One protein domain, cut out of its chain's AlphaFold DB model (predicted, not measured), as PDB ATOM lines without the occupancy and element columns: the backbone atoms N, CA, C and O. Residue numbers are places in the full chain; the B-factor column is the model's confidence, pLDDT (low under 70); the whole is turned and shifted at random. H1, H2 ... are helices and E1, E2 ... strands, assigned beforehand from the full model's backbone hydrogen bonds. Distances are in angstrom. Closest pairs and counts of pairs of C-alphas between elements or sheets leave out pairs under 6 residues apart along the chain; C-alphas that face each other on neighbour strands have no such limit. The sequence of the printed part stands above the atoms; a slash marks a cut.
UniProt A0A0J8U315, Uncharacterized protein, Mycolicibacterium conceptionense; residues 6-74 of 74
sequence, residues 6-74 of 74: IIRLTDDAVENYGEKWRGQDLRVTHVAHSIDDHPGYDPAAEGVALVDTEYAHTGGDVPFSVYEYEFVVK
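This is residues 6 to 74 of the 74 residues of an uncharacterized protein of Mycolicibacterium conceptionense (UniProt A0A0J8U315). A strongly twisted sheet of five strands curls like part of a barrel, with the short helix H1 over E1 and a long loop, residues 33 to 49, at the turn of hairpin E2 and E3. The 69 printed residues run E1 H1 E2 E3 E4 E5; the antiparallel order is E4 E3 E2 E1 E5. The class is mixed, with under half of the residues in named elements; it is compact, radius of gyration of the C-alphas 11.6 A, spanning 29 by 24 by 20 A.

E1, residues 6 to 9, begins at C-alpha (29.054, 105.711, 14.002) and is 10.5 A long. H1 is residues 11 to 17, 9.9 A; E2 26 to 32, 16.4 A; E3 50 to 55, 16.7 A; E4 61 to 67, 16.9 A; E5 71 to 73, 6.8 A, ends at C-alpha (29.463, 110.893, 17.081).

E1 pairs with E2 at N 7 and O 26, 2.8 A, and with E5 at N 8 and O 72, 3.0 A. H1, every O i to N i+4 pair within hydrogen-bond range, is on the sheet at a height of 8.5 A; its closest C-alphas to E5 are Ala 13 and Phe 71, 7.3 A. E2 E3 E4 form a meander, successive antiparallel neighbours, with N 29 and O 52 at 2.9 A and N 66 and O 51 at 2.9 A.

The farthest C-alphas, Ala 44 and Thr 58, are 33.0 A apart. The printed part has no cut; the link E2 to E3 is long; no printed residue is under 70 in pLDDT.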
ATOM      1  N   ILE A   6      30.430 105.515  14.463       98.31
ATOM      2  CA  ILE A   6      29.054 105.711  14.002       98.31
ATOM      3  C   ILE A   6      28.659 107.162  14.244       98.31
ATOM      4  O   ILE A   6      28.747 107.658  15.368       98.31
ATOM      5  N   ILE A   7      28.187 107.824  13.196       98.06
ATOM      6  CA  ILE A   7      27.758 109.218  13.225       98.06
ATOM      7  C   ILE A   7      26.304 109.355  12.781       98.06
ATOM      8  O   ILE A   7      25.741 108.479  12.115       98.06
ATOM      9  N   ARG A   8      25.703 110.488  13.141       97.94
ATOM     10  CA  ARG A   8      24.401 110.934  12.637       97.94
ATOM     11  C   ARG A   8      24.477 112.388  12.233       97.94
ATOM     12  O   ARG A   8      25.045 113.185  12.975       97.94
ATOM     13  N   LEU A   9      23.847 112.724  11.113       98.19
ATOM     14  CA  LEU A   9      23.739 114.112  10.682       98.19
ATOM     15  C   LEU A   9      22.984 114.947  11.725       98.19
ATOM     16  O   LEU A   9      22.018 114.467  12.330       98.19
ATOM     17  N   THR A  10      23.435 116.184  11.926       98.06
ATOM     18  CA  THR A  10      22.702 117.192  12.701       98.06
ATOM     19  C   THR A  10      21.415 117.585  11.979       98.06
ATOM     20  O   THR A  10      21.255 117.324  10.787       98.06
ATOM     21  N   ASP A  11      20.488 118.233  12.688       97.19
ATOM     22  CA  ASP A  11      19.249 118.719  12.072       97.19
ATOM     23  C   ASP A  11      19.536 119.702  10.923       97.19
ATOM     24  O   ASP A  11      18.984 119.530   9.838       97.19
ATOM     25  N   ASP A  12      20.483 120.628  11.111       97.25
ATOM     26  CA  ASP A  12      20.919 121.584  10.083       97.25
ATOM     27  C   ASP A  12      21.479 120.880   8.835       97.25
ATOM     28  O   ASP A  12      21.184 121.254   7.699       97.25
ATOM     29  N   ALA A  13      22.270 119.820   9.023       97.31
ATOM     30  CA  ALA A  13      22.770 119.029   7.908       97.31
ATOM     31  C   ALA A  13      21.626 118.278   7.210       97.31
ATOM     32  O   ALA A  13      21.551 118.263   5.982       97.31
ATOM     33  N   VAL A  14      20.685 117.699   7.958       97.75
ATOM     34  CA  VAL A  14      19.515 117.021   7.374       97.75
ATOM     35  C   VAL A  14      18.677 117.971   6.515       97.75
ATOM     36  O   VAL A  14      18.207 117.548   5.460       97.75
ATOM     37  N   GLU A  15      18.524 119.239   6.899       97.00
ATOM     38  CA  GLU A  15      17.823 120.236   6.076       97.00
ATOM     39  C   GLU A  15      18.506 120.454   4.711       97.00
ATOM     40  O   GLU A  15      17.819 120.651   3.705       97.00
ATOM     41  N   ASN A  16      19.837 120.325   4.647       95.19
ATOM     42  CA  ASN A  16      20.623 120.462   3.416       95.19
ATOM     43  C   ASN A  16      20.693 119.168   2.581       95.19
ATOM     44  O   ASN A  16      20.498 119.198   1.365       95.19
ATOM     45  N   TYR A  17      20.963 118.019   3.211       95.38
ATOM     46  CA  TYR A  17      21.136 116.723   2.530       95.38
ATOM     47  C   TYR A  17      19.805 115.993   2.268       95.38
ATOM     48  O   TYR A  17      19.723 115.107   1.405       95.38
ATOM     49  N   GLY A  18      18.758 116.349   3.012       97.00
ATOM     50  CA  GLY A  18      17.390 115.861   2.884       97.00
ATOM     51  C   GLY A  18      16.925 114.952   4.027       97.00
ATOM     52  O   GLY A  18      17.658 114.109   4.541       97.00
ATOM     53  N   GLU A  19      15.626 115.039   4.328       97.38
ATOM     54  CA  GLU A  19      14.936 114.340   5.428       97.38
ATOM     55  C   GLU A  19      15.148 112.816   5.486       97.38
ATOM     56  O   GLU A  19      15.076 112.218   6.557       97.38
ATOM     57  N   LYS A  20      15.466 112.161   4.361       95.88
ATOM     58  CA  LYS A  20      15.747 110.712   4.321       95.88
ATOM     59  C   LYS A  20      16.946 110.293   5.185       95.88
ATOM     60  O   LYS A  20      17.056 109.119   5.537       95.88
ATOM     61  N   TRP A  21      17.840 111.229   5.502       96.25
ATOM     62  CA  TRP A  21      19.039 110.992   6.310       96.25
ATOM     63  C   TRP A  21      18.807 111.168   7.809       96.25
ATOM     64  O   TRP A  21      19.668 110.803   8.610       96.25
ATOM     65  N   ARG A  22      17.639 111.683   8.207       97.00
ATOM     66  CA  ARG A  22      17.301 111.908   9.611       97.00
ATOM     67  C   ARG A  22      17.398 110.607  10.403       97.00
ATOM     68  O   ARG A  22      16.705 109.632  10.116       97.00
ATOM     69  N   GLY A  23      18.261 110.605  11.417       95.38
ATOM     70  CA  GLY A  23      18.449 109.466  12.317       95.38
ATOM     71  C   GLY A  23      19.115 108.233  11.694       95.38
ATOM     72  O   GLY A  23      19.141 107.195  12.356       95.38
ATOM     73  N   GLN A  24      19.645 108.322  10.468       97.12
ATOM     74  CA  GLN A  24      20.413 107.234   9.859       97.12
ATOM     75  C   GLN A  24      21.765 107.082  10.559       97.12
ATOM     76  O   GLN A  24      22.487 108.061  10.726       97.12
ATOM     77  N   ASP A  25      22.103 105.850  10.943       98.00
ATOM     78  CA  ASP A  25      23.429 105.512  11.462       98.00
ATOM     79  C   ASP A  25      24.380 105.323  10.276       98.00
ATOM     80  O   ASP A  25      24.213 104.401   9.467       98.00
ATOM     81  N   LEU A  26      25.377 106.200  10.182       98.31
ATOM     82  CA  LEU A  26      26.402 106.165   9.145       98.31
ATOM     83  C   LEU A  26      27.735 105.774   9.777       98.31
ATOM     84  O   LEU A  26      28.097 106.293  10.829       98.31
ATOM     85  N   ARG A  27      28.455 104.838   9.163       98.56
ATOM     86  CA  ARG A  27      29.778 104.406   9.619       98.56
ATOM     87  C   ARG A  27      30.849 105.140   8.830       98.56
ATOM     88  O   ARG A  27      30.809 105.118   7.605       98.56
ATOM     89  N   VAL A  28      31.810 105.738   9.527       98.38
ATOM     90  CA  VAL A  28      32.953 106.423   8.907       98.38
ATOM     91  C   VAL A  28      33.871 105.408   8.231       98.38
ATOM     92  O   VAL A  28      34.333 104.465   8.878       98.38
ATOM     93  N   THR A  29      34.169 105.612   6.948       98.25
ATOM     94  CA  THR A  29      35.081 104.762   6.159       98.25
ATOM     95  C   THR A  29      36.399 105.460   5.837       98.25
ATOM     96  O   THR A  29      37.425 104.791   5.695       98.25
ATOM     97  N   HIS A  30      36.399 106.791   5.782       97.88
ATOM     98  CA  HIS A  30      37.574 107.604   5.494       97.88
ATOM     99  C   HIS A  30      37.520 108.937   6.252       97.88
ATOM    100  O   HIS A  30      36.437 109.449   6.527       97.88
ATOM    101  N   VAL A  31      38.691 109.480   6.596       97.75
ATOM    102  CA  VAL A  31      38.847 110.776   7.268       97.75
ATOM    103  C   VAL A  31      39.926 111.567   6.540       97.75
ATOM    104  O   VAL A  31      41.067 111.112   6.466       97.75
ATOM    105  N   ALA A  32      39.561 112.744   6.041       97.06
ATOM    106  CA  ALA A  32      40.422 113.649   5.292       97.06
ATOM    107  C   ALA A  32      40.568 114.996   6.011       97.06
ATOM    108  O   ALA A  32      39.605 115.511   6.584       97.06
ATOM    109  N   HIS A  33      41.767 115.581   5.950       95.31
ATOM    110  CA  HIS A  33      42.077 116.891   6.541       95.31
ATOM    111  C   HIS A  33      42.643 117.886   5.519       95.31
ATOM    112  O   HIS A  33      43.106 118.967   5.887       95.31
ATOM    113  N   SER A  34      42.657 117.512   4.240       95.00
ATOM    114  CA  SER A  34      43.192 118.327   3.160       95.00
ATOM    115  C   SER A  34      42.662 117.880   1.796       95.00
ATOM    116  O   SER A  34      42.109 116.787   1.647       95.00
ATOM    117  N   ILE A  35      42.887 118.713   0.776       94.44
ATOM    118  CA  ILE A  35      42.562 118.396  -0.623       94.44
ATOM    119  C   ILE A  35      43.416 117.261  -1.203       94.44
ATOM    120  O   ILE A  35      42.988 116.595  -2.145       94.44
ATOM    121  N   ASP A  36      44.597 117.023  -0.627       94.31
ATOM    122  CA  ASP A  36      45.474 115.922  -1.026       94.31
ATOM    123  C   ASP A  36      44.924 114.565  -0.550       94.31
ATOM    124  O   ASP A  36      45.160 113.546  -1.201       94.31
ATOM    125  N   ASP A  37      44.156 114.554   0.548       94.94
ATOM    126  CA  ASP A  37      43.513 113.351   1.088       94.94
ATOM    127  C   ASP A  37      42.187 113.046   0.381       94.94
ATOM    128  O   ASP A  37      41.875 111.888   0.103       94.94
ATOM    129  N   HIS A  38      41.403 114.087   0.077       95.06
ATOM    130  CA  HIS A  38      40.100 113.942  -0.557       95.06
ATOM    131  C   HIS A  38      39.826 115.094  -1.539       95.06
ATOM    132  O   HIS A  38      39.782 116.256  -1.131       95.06
ATOM    133  N   PRO A  39      39.550 114.814  -2.828       94.94
ATOM    134  CA  PRO A  39      39.380 115.857  -3.845       94.94
ATOM    135  C   PRO A  39      38.143 116.740  -3.622       94.94
ATOM    136  O   PRO A  39      38.038 117.811  -4.214       94.94
ATOM    137  N   GLY A  40      37.194 116.286  -2.796       94.19
ATOM    138  CA  GLY A  40      36.028 117.063  -2.366       94.19
ATOM    139  C   GLY A  40      36.260 117.931  -1.124       94.19
ATOM    140  O   GLY A  40      35.320 118.582  -0.680       94.19
ATOM    141  N   TYR A  41      37.463 117.923  -0.543       97.12
ATOM    142  CA  TYR A  41      37.794 118.778   0.596       97.12
ATOM    143  C   TYR A  41      37.854 120.249   0.172       97.12
ATOM    144  O   TYR A  41      38.490 120.597  -0.821       97.12
ATOM    145  N   ASP A  42      37.213 121.114   0.951       95.69
ATOM    146  CA  ASP A  42      37.230 122.563   0.808       95.69
ATOM    147  C   ASP A  42      38.452 123.109   1.554       95.69
ATOM    148  O   ASP A  42      38.496 123.043   2.785       95.69
ATOM    149  N   PRO A  43      39.447 123.687   0.856       93.44
ATOM    150  CA  PRO A  43      40.618 124.269   1.504       93.44
ATOM    151  C   PRO A  43      40.281 125.379   2.511       93.44
ATOM    152  O   PRO A  43      41.096 125.664   3.384       93.44
ATOM    153  N   ALA A  44      39.103 126.010   2.416       94.12
ATOM    154  CA  ALA A  44      38.645 126.999   3.390       94.12
ATOM    155  C   ALA A  44      38.216 126.378   4.734       94.12
ATOM    156  O   ALA A  44      38.135 127.090   5.733       94.12
ATOM    157  N   ALA A  45      37.981 125.063   4.777       91.88
ATOM    158  CA  ALA A  45      37.665 124.302   5.982       91.88
ATOM    159  C   ALA A  45      38.930 123.733   6.658       91.88
ATOM    160  O   ALA A  45      38.884 122.653   7.249       91.88
ATOM    161  N   GLU A  46      40.077 124.413   6.539       85.50
ATOM    162  CA  GLU A  46      41.376 123.957   7.053       85.50
ATOM    163  C   GLU A  46      41.289 123.497   8.521       85.50
ATOM    164  O   GLU A  46      40.826 124.222   9.403       85.50
ATOM    165  N   GLY A  47      41.742 122.267   8.780       84.81
ATOM    166  CA  GLY A  47      41.765 121.674  10.118       84.81
ATOM    167  C   GLY A  47      40.452 121.027  10.570       84.81
ATOM    168  O   GLY A  47      40.437 120.407  11.633       84.81
ATOM    169  N   VAL A  48      39.380 121.108   9.779       95.38
ATOM    170  CA  VAL A  48      38.112 120.408  10.029       95.38
ATOM    171  C   VAL A  48      38.092 119.100   9.252       95.38
ATOM    172  O   VAL A  48      38.365 119.083   8.057       95.38
ATOM    173  N   ALA A  49      37.758 117.993   9.907       96.88
ATOM    174  CA  ALA A  49      37.708 116.706   9.228       96.88
ATOM    175  C   ALA A  49      36.520 116.621   8.255       96.88
ATOM    176  O   ALA A  49      35.388 116.934   8.633       96.88
ATOM    177  N   LEU A  50      36.778 116.136   7.038       97.81
ATOM    178  CA  LEU A  50      35.762 115.665   6.097       97.81
ATOM    179  C   LEU A  50      35.741 114.134   6.121       97.81
ATOM    180  O   LEU A  50      36.804 113.509   6.083       97.81
ATOM    181  N   VAL A  51      34.557 113.523   6.168       98.00
ATOM    182  CA  VAL A  51      34.424 112.060   6.179       98.00
ATOM    183  C   VAL A  51      33.560 111.502   5.087       98.00
ATOM    184  O   VAL A  51      32.481 112.019   4.809       98.00
ATOM    185  N   ASP A  52      34.001 110.356   4.586       98.31
ATOM    186  CA  ASP A  52      33.169 109.456   3.808       98.31
ATOM    187  C   ASP A  52      32.500 108.446   4.726       98.31
ATOM    188  O   ASP A  52      33.034 108.050   5.773       98.31
ATOM    189  N   THR A  53      31.309 108.021   4.319       98.25
ATOM    190  CA  THR A  53      30.513 107.094   5.108       98.25
ATOM    191  C   THR A  53      29.821 106.040   4.265       98.25
ATOM    192  O   THR A  53      29.658 106.152   3.051       98.25
ATOM    193  N   GLU A  54      29.371 105.004   4.955       98.44
ATOM    194  CA  GLU A  54      28.447 104.002   4.445       98.44
ATOM    195  C   GLU A  54      27.295 103.816   5.443       98.44
ATOM    196  O   GLU A  54      27.417 104.126   6.632       98.44
ATOM    197  N   TYR A  55      26.171 103.264   4.997       97.81
ATOM    198  CA  TYR A  55      25.089 102.877   5.901       97.81
ATOM    199  C   TYR A  55      25.577 101.811   6.887       97.81
ATOM    200  O   TYR A  55      25.910 100.696   6.485       97.81
ATOM    201  N   ALA A  56      25.541 102.092   8.191       97.25
ATOM    202  CA  ALA A  56      26.116 101.201   9.204       97.25
ATOM    203  C   ALA A  56      25.496  99.789   9.207       97.25
ATOM    204  O   ALA A  56      26.164  98.811   9.541       97.25
ATOM    205  N   HIS A  57      24.220  99.670   8.826       95.00
ATOM    206  CA  HIS A  57      23.483  98.404   8.841       95.00
ATOM    207  C   HIS A  57      23.626  97.566   7.569       95.00
ATOM    208  O   HIS A  57      23.428  96.354   7.623       95.00
ATOM    209  N   THR A  58      23.917  98.192   6.429       95.31
ATOM    210  CA  THR A  58      23.913  97.514   5.123       95.31
ATOM    211  C   THR A  58      25.264  97.557   4.419       95.31
ATOM    212  O   THR A  58      25.475  96.765   3.506       95.31
ATOM    213  N   GLY A  59      26.162  98.457   4.827       95.81
ATOM    214  CA  GLY A  59      27.413  98.750   4.125       95.81
ATOM    215  C   GLY A  59      27.206  99.387   2.751       95.81
ATOM    216  O   GLY A  59      28.084  99.315   1.903       95.81
ATOM    217  N   GLY A  60      26.015  99.931   2.480       96.00
ATOM    218  CA  GLY A  60      25.751 100.629   1.225       96.00
ATOM    219  C   GLY A  60      26.435 101.994   1.191       96.00
ATOM    220  O   GLY A  60      26.476 102.681   2.212       96.00
ATOM    221  N   ASP A  61      26.904 102.399   0.015       95.31
ATOM    222  CA  ASP A  61      27.599 103.673  -0.172       95.31
ATOM    223  C   ASP A  61      26.691 104.882   0.110       95.31
ATOM    224  O   ASP A  61      25.531 104.933  -0.322       95.31
ATOM    225  N   VAL A  62      27.244 105.887   0.793       97.19
ATOM    226  CA  VAL A  62      26.649 107.224   0.900       97.19
ATOM    227  C   VAL A  62      27.293 108.112  -0.169       97.19
ATOM    228  O   VAL A  62      28.516 108.201  -0.229       97.19
ATOM    229  N   PRO A  63      26.515 108.779  -1.042       96.12
ATOM    230  CA  PRO A  63      27.051 109.452  -2.228       96.12
ATOM    231  C   PRO A  63      27.621 110.851  -1.934       96.12
ATOM    232  O   PRO A  63      27.638 111.703  -2.822       96.12
ATOM    233  N   PHE A  64      28.003 111.123  -0.688       97.00
ATOM    234  CA  PHE A  64      28.572 112.392  -0.256       97.00
ATOM    235  C   PHE A  64      29.445 112.193   0.980       97.00
ATOM    236  O   PHE A  64      29.291 111.222   1.725       97.00
ATOM    237  N   SER A  65      30.304 113.177   1.200       97.62
ATOM    238  CA  SER A  65      31.124 113.324   2.394       97.62
ATOM    239  C   SER A  65      30.530 114.418   3.287       97.62
ATOM    240  O   SER A  65      29.818 115.289   2.786       97.62
ATOM    241  N   VAL A  66      30.815 114.393   4.589       97.19
ATOM    242  CA  VAL A  66      30.319 115.397   5.549       97.19
ATOM    243  C   VAL A  66      31.429 115.930   6.438       97.19
ATOM    244  O   VAL A  66      32.347 115.194   6.799       97.19
ATOM    245  N   TYR A  67      31.355 117.206   6.799       97.69
ATOM    246  CA  TYR A  67      32.307 117.819   7.724       97.69
ATOM    247  C   TYR A  67      31.944 117.558   9.180       97.69
ATOM    248  O   TYR A  67      30.779 117.375   9.515       97.69
ATOM    249  N   GLU A  68      32.938 117.618  10.068       96.50
ATOM    250  CA  GLU A  68      32.784 117.361  11.510       96.50
ATOM    251  C   GLU A  68      31.688 118.187  12.202       96.50
ATOM    252  O   GLU A  68      31.093 117.730  13.173       96.50
ATOM    253  N   TYR A  69      31.365 119.375  11.688       96.25
ATOM    254  CA  TYR A  69      30.276 120.204  12.213       96.25
ATOM    255  C   TYR A  69      28.871 119.797  11.717       96.25
ATOM    256  O   TYR A  69      27.874 120.313  12.217       96.25
ATOM    257  N   GLU A  70      28.764 118.894  10.740       97.44
ATOM    258  CA  GLU A  70      27.500 118.440  10.135       97.44
ATOM    259  C   GLU A  70      26.939 117.173  10.799       97.44
ATOM    260  O   GLU A  70      25.875 116.683  10.415       97.44
ATOM    261  N   PHE A  71      27.629 116.618  11.797       97.25
ATOM    262  CA  PHE A  71      27.208 115.396  12.473       97.25
ATOM    263  C   PHE A  71      27.609 115.356  13.947       97.25
ATOM    264  O   PHE A  71      28.387 116.161  14.448       97.25
ATOM    265  N   VAL A  72      27.072 114.362  14.650       97.19
ATOM    266  CA  VAL A  72      27.478 113.987  16.004       97.19
ATOM    267  C   VAL A  72      27.947 112.536  16.026       97.19
ATOM    268  O   VAL A  72      27.365 111.680  15.354       97.19
ATOM    269  N   VAL A  73      28.992 112.260  16.808       95.38
ATOM    270  CA  VAL A  73      29.463 110.893  17.081       95.38
ATOM    271  C   VAL A  73      28.549 110.247  18.124       95.38
ATOM    272  O   VAL A  73      28.169 110.898  19.100       95.38
ATOM    273  N   LYS A  74      28.177 108.987  17.895       87.81
ATOM    274  CA  LYS A  74      27.278 108.203  18.749       87.81
ATOM    275  C   LYS A  74      28.025 107.340  19.761       87.81
ATOM    276  O   LYS A  74      29.066 106.757  19.391       87.81
TER     277      LYS A  74